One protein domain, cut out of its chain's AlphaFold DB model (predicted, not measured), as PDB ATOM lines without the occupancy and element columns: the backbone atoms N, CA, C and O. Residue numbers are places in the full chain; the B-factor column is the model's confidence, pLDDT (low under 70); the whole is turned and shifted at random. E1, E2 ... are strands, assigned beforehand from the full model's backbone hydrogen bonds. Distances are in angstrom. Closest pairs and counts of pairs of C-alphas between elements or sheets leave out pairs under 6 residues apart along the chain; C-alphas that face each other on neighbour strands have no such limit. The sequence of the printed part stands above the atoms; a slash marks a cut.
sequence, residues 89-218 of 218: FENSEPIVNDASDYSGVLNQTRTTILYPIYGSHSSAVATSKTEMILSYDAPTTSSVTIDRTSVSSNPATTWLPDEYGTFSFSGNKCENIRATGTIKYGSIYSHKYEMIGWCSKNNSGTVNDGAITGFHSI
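AT A GLANCE: This is residues 89 to 218 of the 218 residues of an uncharacterized protein of Phocaeicola salanitronis (strain DSM 18170 / JCM 13657 / BL78) (UniProt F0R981). Eight strands make a narrow, nearly closed barrel from two twisted, curled sheets: E4 runs on into E5 between the sheets, and E1 comes beside E8 where they meet again. A long stretch, residues 89 to 110, precedes E1. The printed part has 130 residues, all strand by class, with E1 to E8 in chain order; the sheets E1-E2-E3-E5 and E4-E6-E7-E8 are antiparallel. It is compact, with a radius of gyration of the C-alphas of 15.5 A, yet elongated, spanning 50 by 26 by 26 A.

IN THESE COORDINATES: E1, residues 111 to 122, starts at C-alpha (-22.046, -43.396, -3.751) and is 36.3 A long. E2 is 127 to 138, 34.4 A; E3, 143 to 154, 33.2 A, bends by 57 degrees at 147. E4 is 157 to 164, and E5 166 to 168. E6, 173 to 185, 34.0 A, bends by 52 degrees at 182. E7 is 189 to 201, 39.0 A; E8, 207 to 217, ends at C-alpha (9.838, -50.330, 9.627).

HOW THE PARTS SIT: E1 E2 E3 and E6 E7 E8 are meanders, each strand the antiparallel neighbour of the one before. N 115 and O 134 of the hairpin E1 and E2 are within hydrogen-bond range at 2.8 A, and so are N 131 of E2 and O 150 of E3, a hairpin too, at 3.0 A. Edge strand E5 has N 167 to O 144 of E3 at 2.8 A. N 160 of E4 is 2.9 A from O 182 of E6; N 179 of E6 and O 195 of E7 are at 3.0 A, and N 196 of E7 and O 214 of E8 at 2.9 A. The closest C-alphas of E1 and E8, Gly 119 and Ile 212, are 4.7 A apart. E1 and E4 are apart.

THE WHOLE: The C-alphas of Gln 108 and Ala 124, the farthest apart, are 51.0 A apart. The printed part has no cut, and the links between strands are tight. Residues 91 to 111 have pLDDT under 70.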
ATOM      1  N   PHE A  89       0.170 -45.807  18.024       86.31
ATOM      2  CA  PHE A  89      -0.604 -44.590  18.220       86.31
ATOM      3  C   PHE A  89      -1.531 -44.726  19.414       86.31
ATOM      4  O   PHE A  89      -2.114 -45.780  19.668       86.31
ATOM      5  N   GLU A  90      -1.678 -43.625  20.145       77.31
ATOM      6  CA  GLU A  90      -2.713 -43.540  21.159       77.31
ATOM      7  C   GLU A  90      -4.066 -43.633  20.450       77.31
ATOM      8  O   GLU A  90      -4.234 -43.083  19.357       77.31
ATOM      9  N   ASN A  91      -5.034 -44.316  21.072       60.91
ATOM     10  CA  ASN A  91      -6.426 -44.243  20.643       60.91
ATOM     11  C   ASN A  91      -6.854 -42.776  20.746       60.91
ATOM     12  O   ASN A  91      -7.308 -42.325  21.798       60.91
ATOM     13  N   SER A  92      -6.681 -42.015  19.669       53.88
ATOM     14  CA  SER A  92      -7.325 -40.724  19.548       53.88
ATOM     15  C   SER A  92      -8.812 -41.013  19.577       53.88
ATOM     16  O   SER A  92      -9.272 -41.857  18.800       53.88
ATOM     17  N   GLU A  93      -9.553 -40.345  20.465       46.31
ATOM     18  CA  GLU A  93     -11.007 -40.303  20.335       46.31
ATOM     19  C   GLU A  93     -11.304 -40.033  18.859       46.31
ATOM     20  O   GLU A  93     -10.692 -39.111  18.300       46.31
ATOM     21  N   PRO A  94     -12.133 -40.860  18.192       47.06
ATOM     22  CA  PRO A  94     -12.496 -40.581  16.820       47.06
ATOM     23  C   PRO A  94     -13.007 -39.150  16.826       47.06
ATOM     24  O   PRO A  94     -13.970 -38.835  17.531       47.06
ATOM     25  N   ILE A  95     -12.312 -38.255  16.119       43.56
ATOM     26  CA  ILE A  95     -12.859 -36.927  15.896       43.56
ATOM     27  C   ILE A  95     -14.167 -37.221  15.184       43.56
ATOM     28  O   ILE A  95     -14.160 -37.779  14.084       43.56
ATOM     29  N   VAL A  96     -15.276 -36.958  15.880       41.56
ATOM     30  CA  VAL A  96     -16.622 -37.085  15.343       41.56
ATOM     31  C   VAL A  96     -16.684 -36.102  14.190       41.56
ATOM     32  O   VAL A  96     -16.995 -34.928  14.363       41.56
ATOM     33  N   ASN A  97     -16.301 -36.566  13.010       45.50
ATOM     34  CA  ASN A  97     -16.571 -35.853  11.795       45.50
ATOM     35  C   ASN A  97     -18.012 -36.210  11.468       45.50
ATOM     36  O   ASN A  97     -18.312 -37.348  11.095       45.50
ATOM     37  N   ASP A  98     -18.896 -35.217  11.608       44.09
ATOM     38  CA  ASP A  98     -19.980 -35.042  10.649       44.09
ATOM     39  C   ASP A  98     -19.394 -35.435   9.298       44.09
ATOM     40  O   ASP A  98     -18.433 -34.805   8.849       44.09
ATOM     41  N   ALA A  99     -19.858 -36.554   8.737       45.75
ATOM     42  CA  ALA A  99     -19.418 -37.024   7.441       45.75
ATOM     43  C   ALA A  99     -19.539 -35.833   6.492       45.75
ATOM     44  O   ALA A  99     -20.644 -35.446   6.118       45.75
ATOM     45  N   SER A 100     -18.419 -35.168   6.192       43.81
ATOM     46  CA  SER A 100     -18.443 -34.128   5.183       43.81
ATOM     47  C   SER A 100     -18.759 -34.884   3.910       43.81
ATOM     48  O   SER A 100     -17.967 -35.703   3.447       43.81
ATOM     49  N   ASP A 101     -19.989 -34.691   3.443       45.84
ATOM     50  CA  ASP A 101     -20.525 -35.217   2.202       45.84
ATOM     51  C   ASP A 101     -19.685 -34.623   1.060       45.84
ATOM     52  O   ASP A 101     -20.102 -33.721   0.333       45.84
ATOM     53  N   TYR A 102     -18.458 -35.115   0.885       47.88
ATOM     54  CA  TYR A 102     -17.728 -35.011  -0.366       47.88
ATOM     55  C   TYR A 102     -18.406 -35.974  -1.344       47.88
ATOM     56  O   TYR A 102     -17.868 -37.000  -1.747       47.88
ATOM     57  N   SER A 103     -19.652 -35.643  -1.684       46.72
ATOM     58  CA  SER A 103     -20.432 -36.325  -2.699       46.72
ATOM     59  C   SER A 103     -19.964 -35.821  -4.062       46.72
ATOM     60  O   SER A 103     -20.378 -34.780  -4.572       46.72
ATOM     61  N   GLY A 104     -19.048 -36.567  -4.679       45.97
ATOM     62  CA  GLY A 104     -18.903 -36.512  -6.127       45.97
ATOM     63  C   GLY A 104     -20.207 -37.017  -6.742       45.97
ATOM     64  O   GLY A 104     -20.517 -38.200  -6.642       45.97
ATOM     65  N   VAL A 105     -21.008 -36.116  -7.318       44.47
ATOM     66  CA  VAL A 105     -22.300 -36.444  -7.941       44.47
ATOM     67  C   VAL A 105     -22.095 -37.479  -9.050       44.47
ATOM     68  O   VAL A 105     -21.622 -37.142 -10.134       44.47
ATOM     69  N   LEU A 106     -22.501 -38.726  -8.805       47.72
ATOM     70  CA  LEU A 106     -22.653 -39.755  -9.832       47.72
ATOM     71  C   LEU A 106     -24.011 -40.447  -9.648       47.72
ATOM     72  O   LEU A 106     -24.376 -40.905  -8.568       47.72
ATOM     73  N   ASN A 107     -24.806 -40.438 -10.715       41.66
ATOM     74  CA  ASN A 107     -26.209 -40.840 -10.724       41.66
ATOM     75  C   ASN A 107     -26.421 -42.331 -10.353       41.66
ATOM     76  O   ASN A 107     -25.969 -43.219 -11.064       41.66
ATOM     77  N   GLN A 108     -27.190 -42.550  -9.275       47.91
ATOM     78  CA  GLN A 108     -27.993 -43.727  -8.874       47.91
ATOM     79  C   GLN A 108     -27.360 -45.138  -8.920       47.91
ATOM     80  O   GLN A 108     -27.550 -45.882  -9.873       47.91
ATOM     81  N   THR A 109     -26.717 -45.550  -7.816       53.78
ATOM     82  CA  THR A 109     -27.071 -46.665  -6.872       53.78
ATOM     83  C   THR A 109     -25.889 -47.058  -5.971       53.78
ATOM     84  O   THR A 109     -26.060 -47.835  -5.035       53.78
ATOM     85  N   ARG A 110     -24.710 -46.476  -6.195       56.72
ATOM     86  CA  ARG A 110     -23.555 -46.521  -5.293       56.72
ATOM     87  C   ARG A 110     -22.965 -45.125  -5.213       56.72
ATOM     88  O   ARG A 110     -22.685 -44.531  -6.249       56.72
ATOM     89  N   THR A 111     -22.808 -44.616  -4.000       69.69
ATOM     90  CA  THR A 111     -22.046 -43.396  -3.751       69.69
ATOM     91  C   THR A 111     -20.748 -43.832  -3.101       69.69
ATOM     92  O   THR A 111     -20.783 -44.459  -2.040       69.69
ATOM     93  N   THR A 112     -19.622 -43.538  -3.745       81.62
ATOM     94  CA  THR A 112     -18.317 -43.665  -3.103       81.62
ATOM     95  C   THR A 112     -18.204 -42.549  -2.069       81.62
ATOM     96  O   THR A 112     -18.326 -41.371  -2.410       81.62
ATOM     97  N   ILE A 113     -18.038 -42.918  -0.803       85.12
ATOM     98  CA  ILE A 113     -17.944 -42.007   0.338       85.12
ATOM     99  C   ILE A 113     -16.500 -41.990   0.829       85.12
ATOM    100  O   ILE A 113     -15.857 -43.039   0.898       85.12
ATOM    101  N   LEU A 114     -16.014 -40.804   1.198       88.88
ATOM    102  CA  LEU A 114     -14.721 -40.632   1.852       88.88
ATOM    103  C   LEU A 114     -14.875 -40.706   3.373       88.88
ATOM    104  O   LEU A 114     -15.757 -40.068   3.946       88.88
ATOM    105  N   TYR A 115     -13.998 -41.456   4.027       89.25
ATOM    106  CA  TYR A 115     -13.966 -41.611   5.475       89.25
ATOM    107  C   TYR A 115     -12.545 -41.416   6.003       89.25
ATOM    108  O   TYR A 115     -11.659 -42.206   5.667       89.25
ATOM    109  N   PRO A 116     -12.301 -40.371   6.808       90.75
ATOM    110  CA  PRO A 116     -11.008 -40.172   7.436       90.75
ATOM    111  C   PRO A 116     -10.844 -41.079   8.658       90.75
ATOM    112  O   PRO A 116     -11.732 -41.156   9.505       90.75
ATOM    113  N   ILE A 117      -9.671 -41.692   8.785       90.81
ATOM    114  CA  ILE A 117      -9.175 -42.239  10.048       90.81
ATOM    115  C   ILE A 117      -7.917 -41.487  10.464       90.81
ATOM    116  O   ILE A 117      -7.116 -41.058   9.626       90.81
ATOM    117  N   TYR A 118      -7.752 -41.337  11.772       90.19
ATOM    118  CA  TYR A 118      -6.669 -40.565  12.359       90.19
ATOM    119  C   TYR A 118      -5.810 -41.428  13.268       90.19
ATOM    120  O   TYR A 118      -6.236 -42.467  13.775       90.19
ATOM    121  N   GLY A 119      -4.587 -40.957  13.464       90.12
ATOM    122  CA  GLY A 119      -3.650 -41.491  14.430       90.12
ATOM    123  C   GLY A 119      -2.811 -40.366  15.000       90.12
ATOM    124  O   GLY A 119      -2.392 -39.464  14.270       90.12
ATOM    125  N   SER A 120      -2.581 -40.392  16.305       90.44
ATOM    126  CA  SER A 120      -1.708 -39.435  16.976       90.44
ATOM    127  C   SER A 120      -0.774 -40.173  17.919       90.44
ATOM    128  O   SER A 120      -1.155 -41.161  18.540       90.44
ATOM    129  N   HIS A 121       0.447 -39.668  18.049       86.31
ATOM    130  CA  HIS A 121       1.353 -40.107  19.101       86.31
ATOM    131  C   HIS A 121       2.123 -38.933  19.676       86.31
ATOM    132  O   HIS A 121       2.376 -37.927  19.002       86.31
ATOM    133  N   SER A 122       2.540 -39.102  20.923       88.75
ATOM    134  CA  SER A 122       3.392 -38.164  21.626       88.75
ATOM    135  C   SER A 122       4.396 -38.928  22.482       88.75
ATOM    136  O   SER A 122       4.040 -39.851  23.206       88.75
ATOM    137  N   SER A 123       5.664 -38.542  22.401       87.25
ATOM    138  CA  SER A 123       6.755 -39.095  23.200       87.25
ATOM    139  C   SER A 123       7.701 -37.976  23.643       87.25
ATOM    140  O   SER A 123       7.543 -36.813  23.270       87.25
ATOM    141  N   ALA A 124       8.723 -38.326  24.424       89.31
ATOM    142  CA  ALA A 124       9.747 -37.372  24.845       89.31
ATOM    143  C   ALA A 124      10.617 -36.844  23.686       89.31
ATOM    144  O   ALA A 124      11.258 -35.806  23.839       89.31
ATOM    145  N   VAL A 125      10.663 -37.553  22.552       88.75
ATOM    146  CA  VAL A 125      11.583 -37.260  21.437       88.75
ATOM    147  C   VAL A 125      10.874 -36.943  20.127       88.75
ATOM    148  O   VAL A 125      11.476 -36.319  19.258       88.75
ATOM    149  N   ALA A 126       9.608 -37.338  19.992       88.19
ATOM    150  CA  ALA A 126       8.817 -37.104  18.796       88.19
ATOM    151  C   ALA A 126       7.317 -37.000  19.084       88.19
ATOM    152  O   ALA A 126       6.790 -37.634  19.996       88.19
ATOM    153  N   THR A 127       6.622 -36.234  18.252       89.81
ATOM    154  CA  THR A 127       5.158 -36.174  18.192       89.81
ATOM    155  C   THR A 127       4.724 -36.272  16.739       89.81
ATOM    156  O   THR A 127       5.431 -35.772  15.859       89.81
ATOM    157  N   SER A 128       3.558 -36.861  16.474       89.62
ATOM    158  CA  SER A 128       2.961 -36.772  15.144       89.62
ATOM    159  C   SER A 128       1.441 -36.816  15.150       89.62
ATOM    160  O   SER A 128       0.806 -37.319  16.081       89.62
ATOM    161  N   LYS A 129       0.883 -36.319  14.049       91.12
ATOM    162  CA  LYS A 129      -0.500 -36.505  13.633       91.12
ATOM    163  C   LYS A 129      -0.514 -37.105  12.238       91.12
ATOM    164  O   LYS A 129       0.221 -36.658  11.356       91.12
ATOM    165  N   THR A 130      -1.378 -38.085  12.041       91.62
ATOM    166  CA  THR A 130      -1.530 -38.809  10.782       91.62
ATOM    167  C   THR A 130      -2.992 -38.876  10.378       91.62
ATOM    168  O   THR A 130      -3.883 -38.935  11.228       91.62
ATOM    169  N   GLU A 131      -3.223 -38.857   9.073       92.12
ATOM    170  CA  GLU A 131      -4.538 -39.027   8.468       92.12
ATOM    171  C   GLU A 131      -4.423 -40.029   7.322       92.12
ATOM    172  O   GLU A 131      -3.508 -39.947   6.498       92.12
ATOM    173  N   MET A 132      -5.392 -40.932   7.241       92.88
ATOM    174  CA  MET A 132      -5.623 -41.782   6.083       92.88
ATOM    175  C   MET A 132      -7.077 -41.613   5.651       92.88
ATOM    176  O   MET A 132      -7.994 -41.771   6.453       92.88
ATOM    177  N   ILE A 133      -7.290 -41.279   4.380       92.56
ATOM    178  CA  ILE A 133      -8.625 -41.171   3.797       92.56
ATOM    179  C   ILE A 133      -8.943 -42.446   3.050       92.56
ATOM    180  O   ILE A 133      -8.239 -42.826   2.114       92.56
ATOM    181  N   LEU A 134     -10.037 -43.067   3.462       92.75
ATOM    182  CA  LEU A 134     -10.576 -44.267   2.861       92.75
ATOM    183  C   LEU A 134     -11.730 -43.904   1.929       92.75
ATOM    184  O   LEU A 134     -12.581 -43.104   2.306       92.75
ATOM    185  N   SER A 135     -11.809 -44.533   0.765       91.19
ATOM    186  CA  SER A 135     -12.998 -44.544  -0.084       91.19
ATOM    187  C   SER A 135     -13.723 -45.883   0.006       91.19
ATOM    188  O   SER A 135     -13.106 -46.947   0.110       91.19
ATOM    189  N   TYR A 136     -15.056 -45.843  -0.005       89.56
ATOM    190  CA  TYR A 136     -15.892 -47.042   0.023       89.56
ATOM    191  C   TYR A 136     -17.279 -46.812  -0.580       89.56
ATOM    192  O   TYR A 136     -17.809 -45.705  -0.533       89.56
ATOM    193  N   ASP A 137     -17.909 -47.876  -1.080       88.00
ATOM    194  CA  ASP A 137     -19.254 -47.811  -1.660       88.00
ATOM    195  C   ASP A 137     -20.328 -48.170  -0.621       88.00
ATOM    196  O   ASP A 137     -20.508 -49.340  -0.272       88.00
ATOM    197  N   ALA A 138     -21.087 -47.185  -0.142       77.81
ATOM    198  CA  ALA A 138     -22.223 -47.418   0.754       77.81
ATOM    199  C   ALA A 138     -23.517 -47.758  -0.023       77.81
ATOM    200  O   ALA A 138     -23.688 -47.302  -1.156       77.81
ATOM    201  N   PRO A 139     -24.474 -48.509   0.565       74.88
ATOM    202  CA  PRO A 139     -24.393 -49.268   1.821       74.88
ATOM    203  C   PRO A 139     -23.722 -50.645   1.653       74.88
ATOM    204  O   PRO A 139     -23.553 -51.390   2.610       74.88
ATOM    205  N   THR A 140     -23.367 -51.043   0.431       76.56
ATOM    206  CA  THR A 140     -22.871 -52.395   0.133       76.56
ATOM    207  C   THR A 140     -21.346 -52.471   0.163       76.56
ATOM    208  O   THR A 140     -20.740 -53.027  -0.758       76.56
ATOM    209  N   THR A 141     -20.714 -51.909   1.198       84.88
ATOM    210  CA  THR A 141     -19.251 -51.897   1.269       84.88
ATOM    211  C   THR A 141     -18.716 -53.302   1.533       84.88
ATOM    212  O   THR A 141     -19.043 -53.948   2.537       84.88
ATOM    213  N   SER A 142     -17.909 -53.801   0.601       91.38
ATOM    214  CA  SER A 142     -17.176 -55.068   0.728       91.38
ATOM    215  C   SER A 142     -15.686 -54.843   0.984       91.38
ATOM    216  O   SER A 142     -15.023 -55.720   1.537       91.38
ATOM    217  N   SER A 143     -15.189 -53.645   0.675       93.81
ATOM    218  CA  SER A 143     -13.810 -53.224   0.875       93.81
ATOM    219  C   SER A 143     -13.707 -51.709   1.032       93.81
ATOM    220  O   SER A 143     -14.614 -50.973   0.646       93.81
ATOM    221  N   VAL A 144     -12.574 -51.261   1.554       93.75
ATOM    222  CA  VAL A 144     -12.129 -49.867   1.506       93.75
ATOM    223  C   VAL A 144     -10.902 -49.752   0.609       93.75
ATOM    224  O   VAL A 144     -10.114 -50.693   0.526       93.75
ATOM    225  N   THR A 145     -10.724 -48.609  -0.034       94.12
ATOM    226  CA  THR A 145      -9.496 -48.254  -0.757       94.12
ATOM    227  C   THR A 145      -8.872 -47.039  -0.090       94.12
ATOM    228  O   THR A 145      -9.588 -46.184   0.422       94.12
ATOM    229  N   ILE A 146      -7.546 -46.966  -0.050       94.62
ATOM    230  CA  ILE A 146      -6.856 -45.774   0.449       94.62
ATOM    231  C   ILE A 146      -6.758 -44.762  -0.694       94.62
ATOM    232  O   ILE A 146      -6.147 -45.043  -1.720       94.62
ATOM    233  N   ASP A 147      -7.340 -43.582  -0.504       91.94
ATOM    234  CA  ASP A 147      -7.280 -42.497  -1.488       91.94
ATOM    235  C   ASP A 147      -6.075 -41.588  -1.255       91.94
ATOM    236  O   ASP A 147      -5.436 -41.121  -2.199       91.94
ATOM    237  N   ARG A 148      -5.781 -41.290   0.016       92.88
ATOM    238  CA  ARG A 148      -4.623 -40.479   0.404       92.88
ATOM    239  C   ARG A 148      -4.190 -40.739   1.838       92.88
ATOM    240  O   ARG A 148      -5.000 -41.094   2.692       92.88
ATOM    241  N   THR A 149      -2.926 -40.440   2.108       94.31
ATOM    242  CA  THR A 149      -2.346 -40.402   3.457       94.31
ATOM    243  C   THR A 149      -1.602 -39.096   3.687       94.31
ATOM    244  O   THR A 149      -1.031 -38.544   2.745       94.31
ATOM    245  N   SER A 150      -1.544 -38.629   4.931       92.19
ATOM    246  CA  SER A 150      -0.685 -37.514   5.329       92.19
ATOM    247  C   SER A 150      -0.110 -37.709   6.731       92.19
ATOM    248  O   SER A 150      -0.699 -38.390   7.572       92.19
ATOM    249  N   VAL A 151       1.061 -37.112   6.968       91.94
ATOM    250  CA  VAL A 151       1.782 -37.148   8.245       91.94
ATOM    251  C   VAL A 151       2.339 -35.759   8.535       91.94
ATOM    252  O   VAL A 151       2.925 -35.121   7.664       91.94
ATOM    253  N   SER A 152       2.175 -35.308   9.773       90.50
ATOM    254  CA  SER A 152       2.807 -34.114  10.333       90.50
ATOM    255  C   SER A 152       3.524 -34.506  11.617       90.50
ATOM    256  O   SER A 152       2.912 -35.128  12.483       90.50
ATOM    257  N   SER A 153       4.802 -34.154  11.751       89.94
ATOM    258  CA  SER A 153       5.652 -34.590  12.863       89.94
ATOM    259  C   SER A 153       6.562 -33.482  13.402       89.94
ATOM    260  O   SER A 153       6.827 -32.476  12.738       89.94
ATOM    261  N   ASN A 154       7.033 -33.676  14.633       87.44
ATOM    262  CA  ASN A 154       8.113 -32.915  15.258       87.44
ATOM    263  C   ASN A 154       9.019 -33.899  16.032       87.44
ATOM    264  O   ASN A 154       8.477 -34.544  16.929       87.44
ATOM    265  N   PRO A 155      10.330 -34.029  15.746       87.25
ATOM    266  CA  PRO A 155      11.074 -33.295  14.723       87.25
ATOM    267  C   PRO A 155      10.476 -33.502  13.329       87.25
ATOM    268  O   PRO A 155       9.821 -34.510  13.071       87.25
ATOM    269  N   ALA A 156      10.634 -32.498  12.466       87.62
ATOM    270  CA  ALA A 156       9.983 -32.497  11.166       87.62
ATOM    271  C   ALA A 156      10.521 -33.636  10.290       87.62
ATOM    272  O   ALA A 156      11.715 -33.701   9.990       87.62
ATOM    273  N   THR A 157       9.617 -34.508   9.859       90.44
ATOM    274  CA  THR A 157       9.857 -35.538   8.850       90.44
ATOM    275  C   THR A 157       8.881 -35.365   7.696       90.44
ATOM    276  O   THR A 157       7.832 -34.734   7.831       90.44
ATOM    277  N   THR A 158       9.225 -35.925   6.539       92.56
ATOM    278  CA  THR A 158       8.292 -36.005   5.408       92.56
ATOM    279  C   THR A 158       7.862 -37.447   5.197       92.56
ATOM    280  O   THR A 158       8.656 -38.357   5.411       92.56
ATOM    281  N   TRP A 159       6.606 -37.646   4.795       94.19
ATOM    282  CA  TRP A 159       6.055 -38.939   4.397       94.19
ATOM    283  C   TRP A 159       5.759 -38.918   2.903       94.19
ATOM    284  O   TRP A 159       5.026 -38.046   2.427       94.19
ATOM    285  N   LEU A 160       6.320 -39.881   2.180       93.94
ATOM    286  CA  LEU A 160       6.116 -40.071   0.751       93.94
ATOM    287  C   LEU A 160       5.462 -41.441   0.537       93.94
ATOM    288  O   LEU A 160       6.147 -42.449   0.699       93.94
ATOM    289  N   PRO A 161       4.153 -41.507   0.240       92.62
ATOM    290  CA  PRO A 161       3.470 -42.775   0.019       92.62
ATOM    291  C   PRO A 161       3.942 -43.420  -1.288       92.62
ATOM    292  O   PRO A 161       4.037 -42.742  -2.312       92.62
ATOM    293  N   ASP A 162       4.198 -44.726  -1.242       89.94
ATOM    294  CA  ASP A 162       4.627 -45.510  -2.405       89.94
ATOM    295  C   ASP A 162       3.404 -46.061  -3.155       89.94
ATOM    296  O   ASP A 162       3.224 -45.820  -4.348       89.94
ATOM    297  N   GLU A 163       2.546 -46.797  -2.440       80.94
ATOM    298  CA  GLU A 163       1.404 -47.517  -3.002       80.94
ATOM    299  C   GLU A 163       0.212 -47.514  -2.035       80.94
ATOM    300  O   GLU A 163       0.360 -47.521  -0.809       80.94
ATOM    301  N   TYR A 164      -0.992 -47.538  -2.610       86.75
ATOM    302  CA  TYR A 164      -2.255 -47.631  -1.885       86.75
ATOM    303  C   TYR A 164      -2.962 -48.944  -2.216       86.75
ATOM    304  O   TYR A 164      -3.038 -49.345  -3.377       86.75
ATOM    305  N   GLY A 165      -3.494 -49.608  -1.189       87.56
ATOM    306  CA  GLY A 165      -4.192 -50.884  -1.328       87.56
ATOM    307  C   GLY A 165      -5.716 -50.782  -1.230       87.56
ATOM    308  O   GLY A 165      -6.276 -49.795  -0.745       87.56
ATOM    309  N   THR A 166      -6.376 -51.871  -1.631       94.19
ATOM    310  CA  THR A 166      -7.790 -52.149  -1.348       94.19
ATOM    311  C   THR A 166      -7.886 -53.289  -0.335       94.19
ATOM    312  O   THR A 166      -7.263 -54.335  -0.510       94.19
ATOM    313  N   PHE A 167      -8.691 -53.107   0.711       96.00
ATOM    314  CA  PHE A 167      -8.772 -53.997   1.870       96.00
ATOM    315  C   PHE A 167     -10.207 -54.461   2.093       96.00
ATOM    316  O   PHE A 167     -11.119 -53.644   2.201       96.00
ATOM    317  N   SER A 168     -10.427 -55.774   2.141       95.50
ATOM    318  CA  SER A 168     -11.764 -56.354   2.303       95.50
ATOM    319  C   SER A 168     -12.185 -56.459   3.768       95.50
ATOM    320  O   SER A 168     -11.389 -56.804   4.639       95.50
ATOM    321  N   PHE A 169     -13.474 -56.245   4.030       94.88
ATOM    322  CA  PHE A 169     -14.050 -56.498   5.350       94.88
ATOM    323  C   PHE A 169     -14.160 -58.002   5.637       94.88
ATOM    324  O   PHE A 169     -14.678 -58.764   4.820       94.88
ATOM    325  N   SER A 170     -13.788 -58.403   6.853       94.56
ATOM    326  CA  SER A 170     -14.151 -59.683   7.462       94.56
ATOM    327  C   SER A 170     -15.278 -59.445   8.471       94.56
ATOM    328  O   SER A 170     -15.079 -58.894   9.556       94.56
ATOM    329  N   GLY A 171     -16.511 -59.778   8.079       93.00
ATOM    330  CA  GLY A 171     -17.704 -59.389   8.833       93.00
ATOM    331  C   GLY A 171     -17.859 -57.865   8.878       93.00
ATOM    332  O   GLY A 171     -18.003 -57.224   7.835       93.00
ATOM    333  N   ASN A 172     -17.812 -57.291  10.083       93.38
ATOM    334  CA  ASN A 172     -17.976 -55.850  10.308       93.38
ATOM    335  C   ASN A 172     -16.653 -55.094  10.484       93.38
ATOM    336  O   ASN A 172     -16.687 -53.884  10.683       93.38
ATOM    337  N   LYS A 173     -15.501 -55.769  10.416       93.88
ATOM    338  CA  LYS A 173     -14.186 -55.141  10.587       93.88
ATOM    339  C   LYS A 173     -13.323 -55.288   9.343       93.88
ATOM    340  O   LYS A 173     -13.334 -56.328   8.691       93.88
ATOM    341  N   CYS A 174     -12.567 -54.246   9.040       94.50
ATOM    342  CA  CYS A 174     -11.467 -54.259   8.093       94.50
ATOM    343  C   CYS A 174     -10.203 -53.924   8.887       94.50
ATOM    344  O   CYS A 174      -9.983 -52.770   9.245       94.50
ATOM    345  N   GLU A 175      -9.425 -54.943   9.233       93.06
ATOM    346  CA  GLU A 175      -8.167 -54.797   9.974       93.06
ATOM    347  C   GLU A 175      -6.983 -54.816   9.006       93.06
ATOM    348  O   GLU A 175      -7.113 -55.285   7.875       93.06
ATOM    349  N   ASN A 176      -5.816 -54.358   9.464       91.06
ATOM    350  CA  ASN A 176      -4.587 -54.343   8.671       91.06
ATOM    351  C   ASN A 176      -4.713 -53.544   7.364       91.06
ATOM    352  O   ASN A 176      -4.160 -53.944   6.340       91.06
ATOM    353  N   ILE A 177      -5.423 -52.413   7.402       94.44
ATOM    354  CA  ILE A 177      -5.359 -51.426   6.322       94.44
ATOM    355  C   ILE A 177      -3.931 -50.884   6.312       94.44
ATOM    356  O   ILE A 177      -3.475 -50.371   7.332       94.44
ATOM    357  N   ARG A 178      -3.221 -51.047   5.195       94.50
ATOM    358  CA  ARG A 178      -1.787 -50.762   5.072       94.50
ATOM    359  C   ARG A 178      -1.516 -49.727   3.989       94.50
ATOM    360  O   ARG A 178      -1.982 -49.871   2.862       94.50
ATOM    361  N   ALA A 179      -0.717 -48.722   4.322       94.81
ATOM    362  CA  ALA A 179      -0.083 -47.841   3.347       94.81
ATOM    363  C   ALA A 179       1.425 -47.879   3.567       94.81
ATOM    364  O   ALA A 179       1.896 -47.590   4.667       94.81
ATOM    365  N   THR A 180       2.178 -48.233   2.533       94.94
ATOM    366  CA  THR A 180       3.640 -48.190   2.574       94.94
ATOM    367  C   THR A 180       4.131 -46.843   2.080       94.94
ATOM    368  O   THR A 180       3.534 -46.223   1.194       94.94
ATOM    369  N   GLY A 181       5.241 -46.391   2.633       94.62
ATOM    370  CA  GLY A 181       5.850 -45.144   2.221       94.62
ATOM    371  C   GLY A 181       7.197 -44.930   2.871       94.62
ATOM    372  O   GLY A 181       7.638 -45.674   3.747       94.62
ATOM    373  N   THR A 182       7.860 -43.890   2.407       95.06
ATOM    374  CA  THR A 182       9.192 -43.519   2.854       95.06
ATOM    375  C   THR A 182       9.094 -42.330   3.796       95.06
ATOM    376  O   THR A 182       8.515 -41.298   3.448       95.06
ATOM    377  N   ILE A 183       9.685 -42.457   4.985       93.88
ATOM    378  CA  ILE A 183       9.910 -41.323   5.880       93.88
ATOM    379  C   ILE A 183      11.279 -40.736   5.560       93.88
ATOM    380  O   ILE A 183      12.269 -41.462   5.603       93.88
ATOM    381  N   LYS A 184      11.350 -39.428   5.280       94.06
ATOM    382  CA  LYS A 184      12.629 -38.702   5.234       94.06
ATOM    383  C   LYS A 184      12.837 -37.870   6.491       94.06
ATOM    384  O   LYS A 184      11.915 -37.170   6.922       94.06
ATOM    385  N   TYR A 185      14.053 -37.910   7.030       91.44
ATOM    386  CA  TYR A 185      14.492 -37.055   8.126       91.44
ATOM    387  C   TYR A 185      15.531 -36.052   7.620       91.44
ATOM    388  O   TYR A 185      16.595 -36.429   7.124       91.44
ATOM    389  N   GLY A 186      15.184 -34.765   7.702       88.19
ATOM    390  CA  GLY A 186      15.907 -33.724   6.972       88.19
ATOM    391  C   GLY A 186      15.848 -33.952   5.459       88.19
ATOM    392  O   GLY A 186      14.896 -34.551   4.947       88.19
ATOM    393  N   SER A 187      16.868 -33.478   4.745       87.88
ATOM    394  CA  SER A 187      17.020 -33.759   3.310       87.88
ATOM    395  C   SER A 187      17.854 -35.014   3.024       87.88
ATOM    396  O   SER A 187      17.929 -35.448   1.879       87.88
ATOM    397  N   ILE A 188      18.459 -35.605   4.058       93.88
ATOM    398  CA  ILE A 188      19.642 -36.460   3.915       93.88
ATOM    399  C   ILE A 188      19.398 -37.954   4.103       93.88
ATOM    400  O   ILE A 188      20.130 -38.736   3.512       93.88
ATOM    401  N   TYR A 189      18.421 -38.367   4.911       95.88
ATOM    402  CA  TYR A 189      18.194 -39.784   5.203       95.88
ATOM    403  C   TYR A 189      16.742 -40.167   5.022       95.88
ATOM    404  O   TYR A 189      15.831 -39.386   5.310       95.88
ATOM    405  N   SER A 190      16.533 -41.404   4.589       95.88
ATOM    406  CA  SER A 190      15.204 -41.962   4.413       95.88
ATOM    407  C   SER A 190      15.128 -43.427   4.811       95.88
ATOM    408  O   SER A 190      16.123 -44.139   4.747       95.88
ATOM    409  N   HIS A 191      13.956 -43.883   5.236       95.94
ATOM    410  CA  HIS A 191      13.715 -45.294   5.524       95.94
ATOM    411  C   HIS A 191      12.251 -45.651   5.256       95.94
ATOM    412  O   HIS A 191      11.369 -44.785   5.331       95.94
ATOM    413  N   LYS A 192      11.992 -46.914   4.903       94.94
ATOM    414  CA  LYS A 192      10.649 -47.387   4.557       94.94
ATOM    415  C   LYS A 192       9.865 -47.786   5.797       94.94
ATOM    416  O   LYS A 192      10.387 -48.430   6.700       94.94
ATOM    417  N   TYR A 193       8.592 -47.411   5.802       94.56
ATOM    418  CA  TYR A 193       7.647 -47.763   6.850       94.56
ATOM    419  C   TYR A 193       6.299 -48.168   6.261       94.56
ATOM    420  O   TYR A 193       5.891 -47.718   5.187       94.56
ATOM    421  N   GLU A 194       5.570 -48.978   7.016       94.31
ATOM    422  CA  GLU A 194       4.152 -49.233   6.815       94.31
ATOM    423  C   GLU A 194       3.316 -48.548   7.893       94.31
ATOM    424  O   GLU A 194       3.536 -48.724   9.089       94.31
ATOM    425  N   MET A 195       2.321 -47.781   7.453       93.25
ATOM    426  CA  MET A 195       1.227 -47.289   8.280       93.25
ATOM    427  C   MET A 195       0.148 -48.367   8.349       93.25
ATOM    428  O   MET A 195      -0.331 -48.809   7.303       93.25
ATOM    429  N   ILE A 196      -0.265 -48.757   9.555       93.50
ATOM    430  CA  ILE A 196      -1.297 -49.777   9.776       93.50
ATOM    431  C   ILE A 196      -2.493 -49.157  10.494       93.50
ATOM    432  O   ILE A 196      -2.318 -48.425  11.466       93.50
ATOM    433  N   GLY A 197      -3.705 -49.487  10.057       93.75
ATOM    434  CA  GLY A 197      -4.942 -49.112  10.734       93.75
ATOM    435  C   GLY A 197      -6.068 -50.127  10.566       93.75
ATOM    436  O   GLY A 197      -5.894 -51.228  10.032       93.75
ATOM    437  N   TRP A 198      -7.251 -49.739  11.029       94.69
ATOM    438  CA  TRP A 198      -8.483 -50.503  10.887       94.69
ATOM    439  C   TRP A 198      -9.691 -49.576  10.747       94.69
ATOM    440  O   TRP A 198      -9.662 -48.416  11.157       94.69
ATOM    441  N   CYS A 199     -10.778 -50.113  10.206       93.12
ATOM    442  CA  CYS A 199     -12.093 -49.490  10.280       93.12
ATOM    443  C   CYS A 199     -13.186 -50.540  10.505       93.12
ATOM    444  O   CYS A 199     -12.984 -51.744  10.307       93.12
ATOM    445  N   SER A 200     -14.357 -50.099  10.953       92.56
ATOM    446  CA  SER A 200     -15.527 -50.957  11.120       92.56
ATOM    447  C   SER A 200     -16.764 -50.353  10.475       92.56
ATOM    448  O   SER A 200     -16.838 -49.145  10.244       92.56
ATOM    449  N   LYS A 201     -17.721 -51.220  10.142       90.19
ATOM    450  CA  LYS A 201     -18.990 -50.833   9.532       90.19
ATOM    451  C   LYS A 201     -20.180 -51.296  10.359       90.19
ATOM    452  O   LYS A 201     -20.147 -52.342  11.010       90.19
ATOM    453  N   ASN A 202     -21.264 -50.537  10.267       88.25
ATOM    454  CA  ASN A 202     -22.545 -50.885  10.869       88.25
ATOM    455  C   ASN A 202     -23.340 -51.885   9.993       88.25
ATOM    456  O   ASN A 202     -22.921 -52.276   8.903       88.25
ATOM    457  N   ASN A 203     -24.536 -52.275  10.449       85.19
ATOM    458  CA  ASN A 203     -25.409 -53.206   9.717       85.19
ATOM    459  C   ASN A 203     -25.940 -52.648   8.382       85.19
ATOM    460  O   ASN A 203     -26.385 -53.425   7.542       85.19
ATOM    461  N   SER A 204     -25.898 -51.325   8.176       83.31
ATOM    462  CA  SER A 204     -26.190 -50.700   6.881       83.31
ATOM    463  C   SER A 204     -24.954 -50.607   5.984       83.31
ATOM    464  O   SER A 204     -25.015 -49.939   4.964       83.31
ATOM    465  N   GLY A 205     -23.829 -51.222   6.370       82.75
ATOM    466  CA  GLY A 205     -22.563 -51.211   5.639       82.75
ATOM    467  C   GLY A 205     -21.973 -49.817   5.417       82.75
ATOM    468  O   GLY A 205     -21.241 -49.591   4.457       82.75
ATOM    469  N   THR A 206     -22.273 -48.884   6.318       85.12
ATOM    470  CA  THR A 206     -21.602 -47.585   6.414       85.12
ATOM    471  C   THR A 206     -20.443 -47.709   7.393       85.12
ATOM    472  O   THR A 206     -20.618 -48.299   8.464       85.12
ATOM    473  N   VAL A 207     -19.277 -47.161   7.047       88.00
ATOM    474  CA  VAL A 207     -18.129 -47.107   7.963       88.00
ATOM    475  C   VAL A 207     -18.435 -46.109   9.078       88.00
ATOM    476  O   VAL A 207     -18.861 -44.989   8.800       88.00
ATOM    477  N   ASN A 208     -18.283 -46.528  10.331       86.12
ATOM    478  CA  ASN A 208     -18.691 -45.742  11.499       86.12
ATOM    479  C   ASN A 208     -17.619 -45.638  12.588       86.12
ATOM    480  O   ASN A 208     -17.830 -44.910  13.553       86.12
ATOM    481  N   ASP A 209     -16.509 -46.361  12.449       88.25
ATOM    482  CA  ASP A 209     -15.383 -46.309  13.380       88.25
ATOM    483  C   ASP A 209     -14.079 -46.684  12.664       88.25
ATOM    484  O   ASP A 209     -14.107 -47.373  11.636       88.25
ATOM    485  N   GLY A 210     -12.945 -46.286  13.227       90.38
ATOM    486  CA  GLY A 210     -11.622 -46.633  12.728       90.38
ATOM    487  C   GLY A 210     -10.507 -45.768  13.298       90.38
ATOM    488  O   GLY A 210     -10.724 -44.637  13.728       90.38
ATOM    489  N   ALA A 211      -9.293 -46.309  13.268       92.06
ATOM    490  CA  ALA A 211      -8.094 -45.633  13.739       92.06
ATOM    491  C   ALA A 211      -6.849 -46.157  13.018       92.06
ATOM    492  O   ALA A 211      -6.804 -47.307  12.569       92.06
ATOM    493  N   ILE A 212      -5.819 -45.317  12.944       93.19
ATOM    494  CA  ILE A 212      -4.465 -45.754  12.602       93.19
ATOM    495  C   ILE A 212      -3.820 -46.250  13.897       93.19
ATOM    496  O   ILE A 212      -3.845 -45.555  14.907       93.19
ATOM    497  N   THR A 213      -3.271 -47.459  13.878       91.44
ATOM    498  CA  THR A 213      -2.715 -48.126  15.061       91.44
ATOM    499  C   THR A 213      -1.208 -47.990  15.165       91.44
ATOM    500  O   THR A 213      -0.682 -48.096  16.269       91.44
ATOM    501  N   GLY A 214      -0.504 -47.736  14.059       91.44
ATOM    502  CA  GLY A 214       0.926 -47.469  14.152       91.44
ATOM    503  C   GLY A 214       1.712 -47.401  12.851       91.44
ATOM    504  O   GLY A 214       1.160 -47.566  11.761       91.44
ATOM    505  N   PHE A 215       3.021 -47.188  13.011       91.75
ATOM    506  CA  PHE A 215       4.052 -47.283  11.978       91.75
ATOM    507  C   PHE A 215       5.061 -48.378  12.303       91.75
ATOM    508  O   PHE A 215       5.535 -48.451  13.432       91.75
ATOM    509  N   HIS A 216       5.457 -49.159  11.302       92.38
ATOM    510  CA  HIS A 216       6.479 -50.199  11.453       92.38
ATOM    511  C   HIS A 216       7.502 -50.083  10.331       92.38
ATOM    512  O   HIS A 216       7.118 -49.801   9.197       92.38
ATOM    513  N   SER A 217       8.786 -50.248  10.643       91.81
ATOM    514  CA  SER A 217       9.838 -50.330   9.627       91.81
ATOM    515  C   SER A 217       9.649 -51.581   8.760       91.81
ATOM    516  O   SER A 217       9.098 -52.584   9.225       91.81
ATOM    517  N   ILE A 218      10.064 -51.499   7.492       89.12
ATOM    518  CA  ILE A 218       9.957 -52.581   6.494       89.12
ATOM    519  C   ILE A 218      11.348 -53.081   6.115       89.12
ATOM    520  O   ILE A 218      12.208 -52.222   5.819       89.12
TER     521      ILE A 218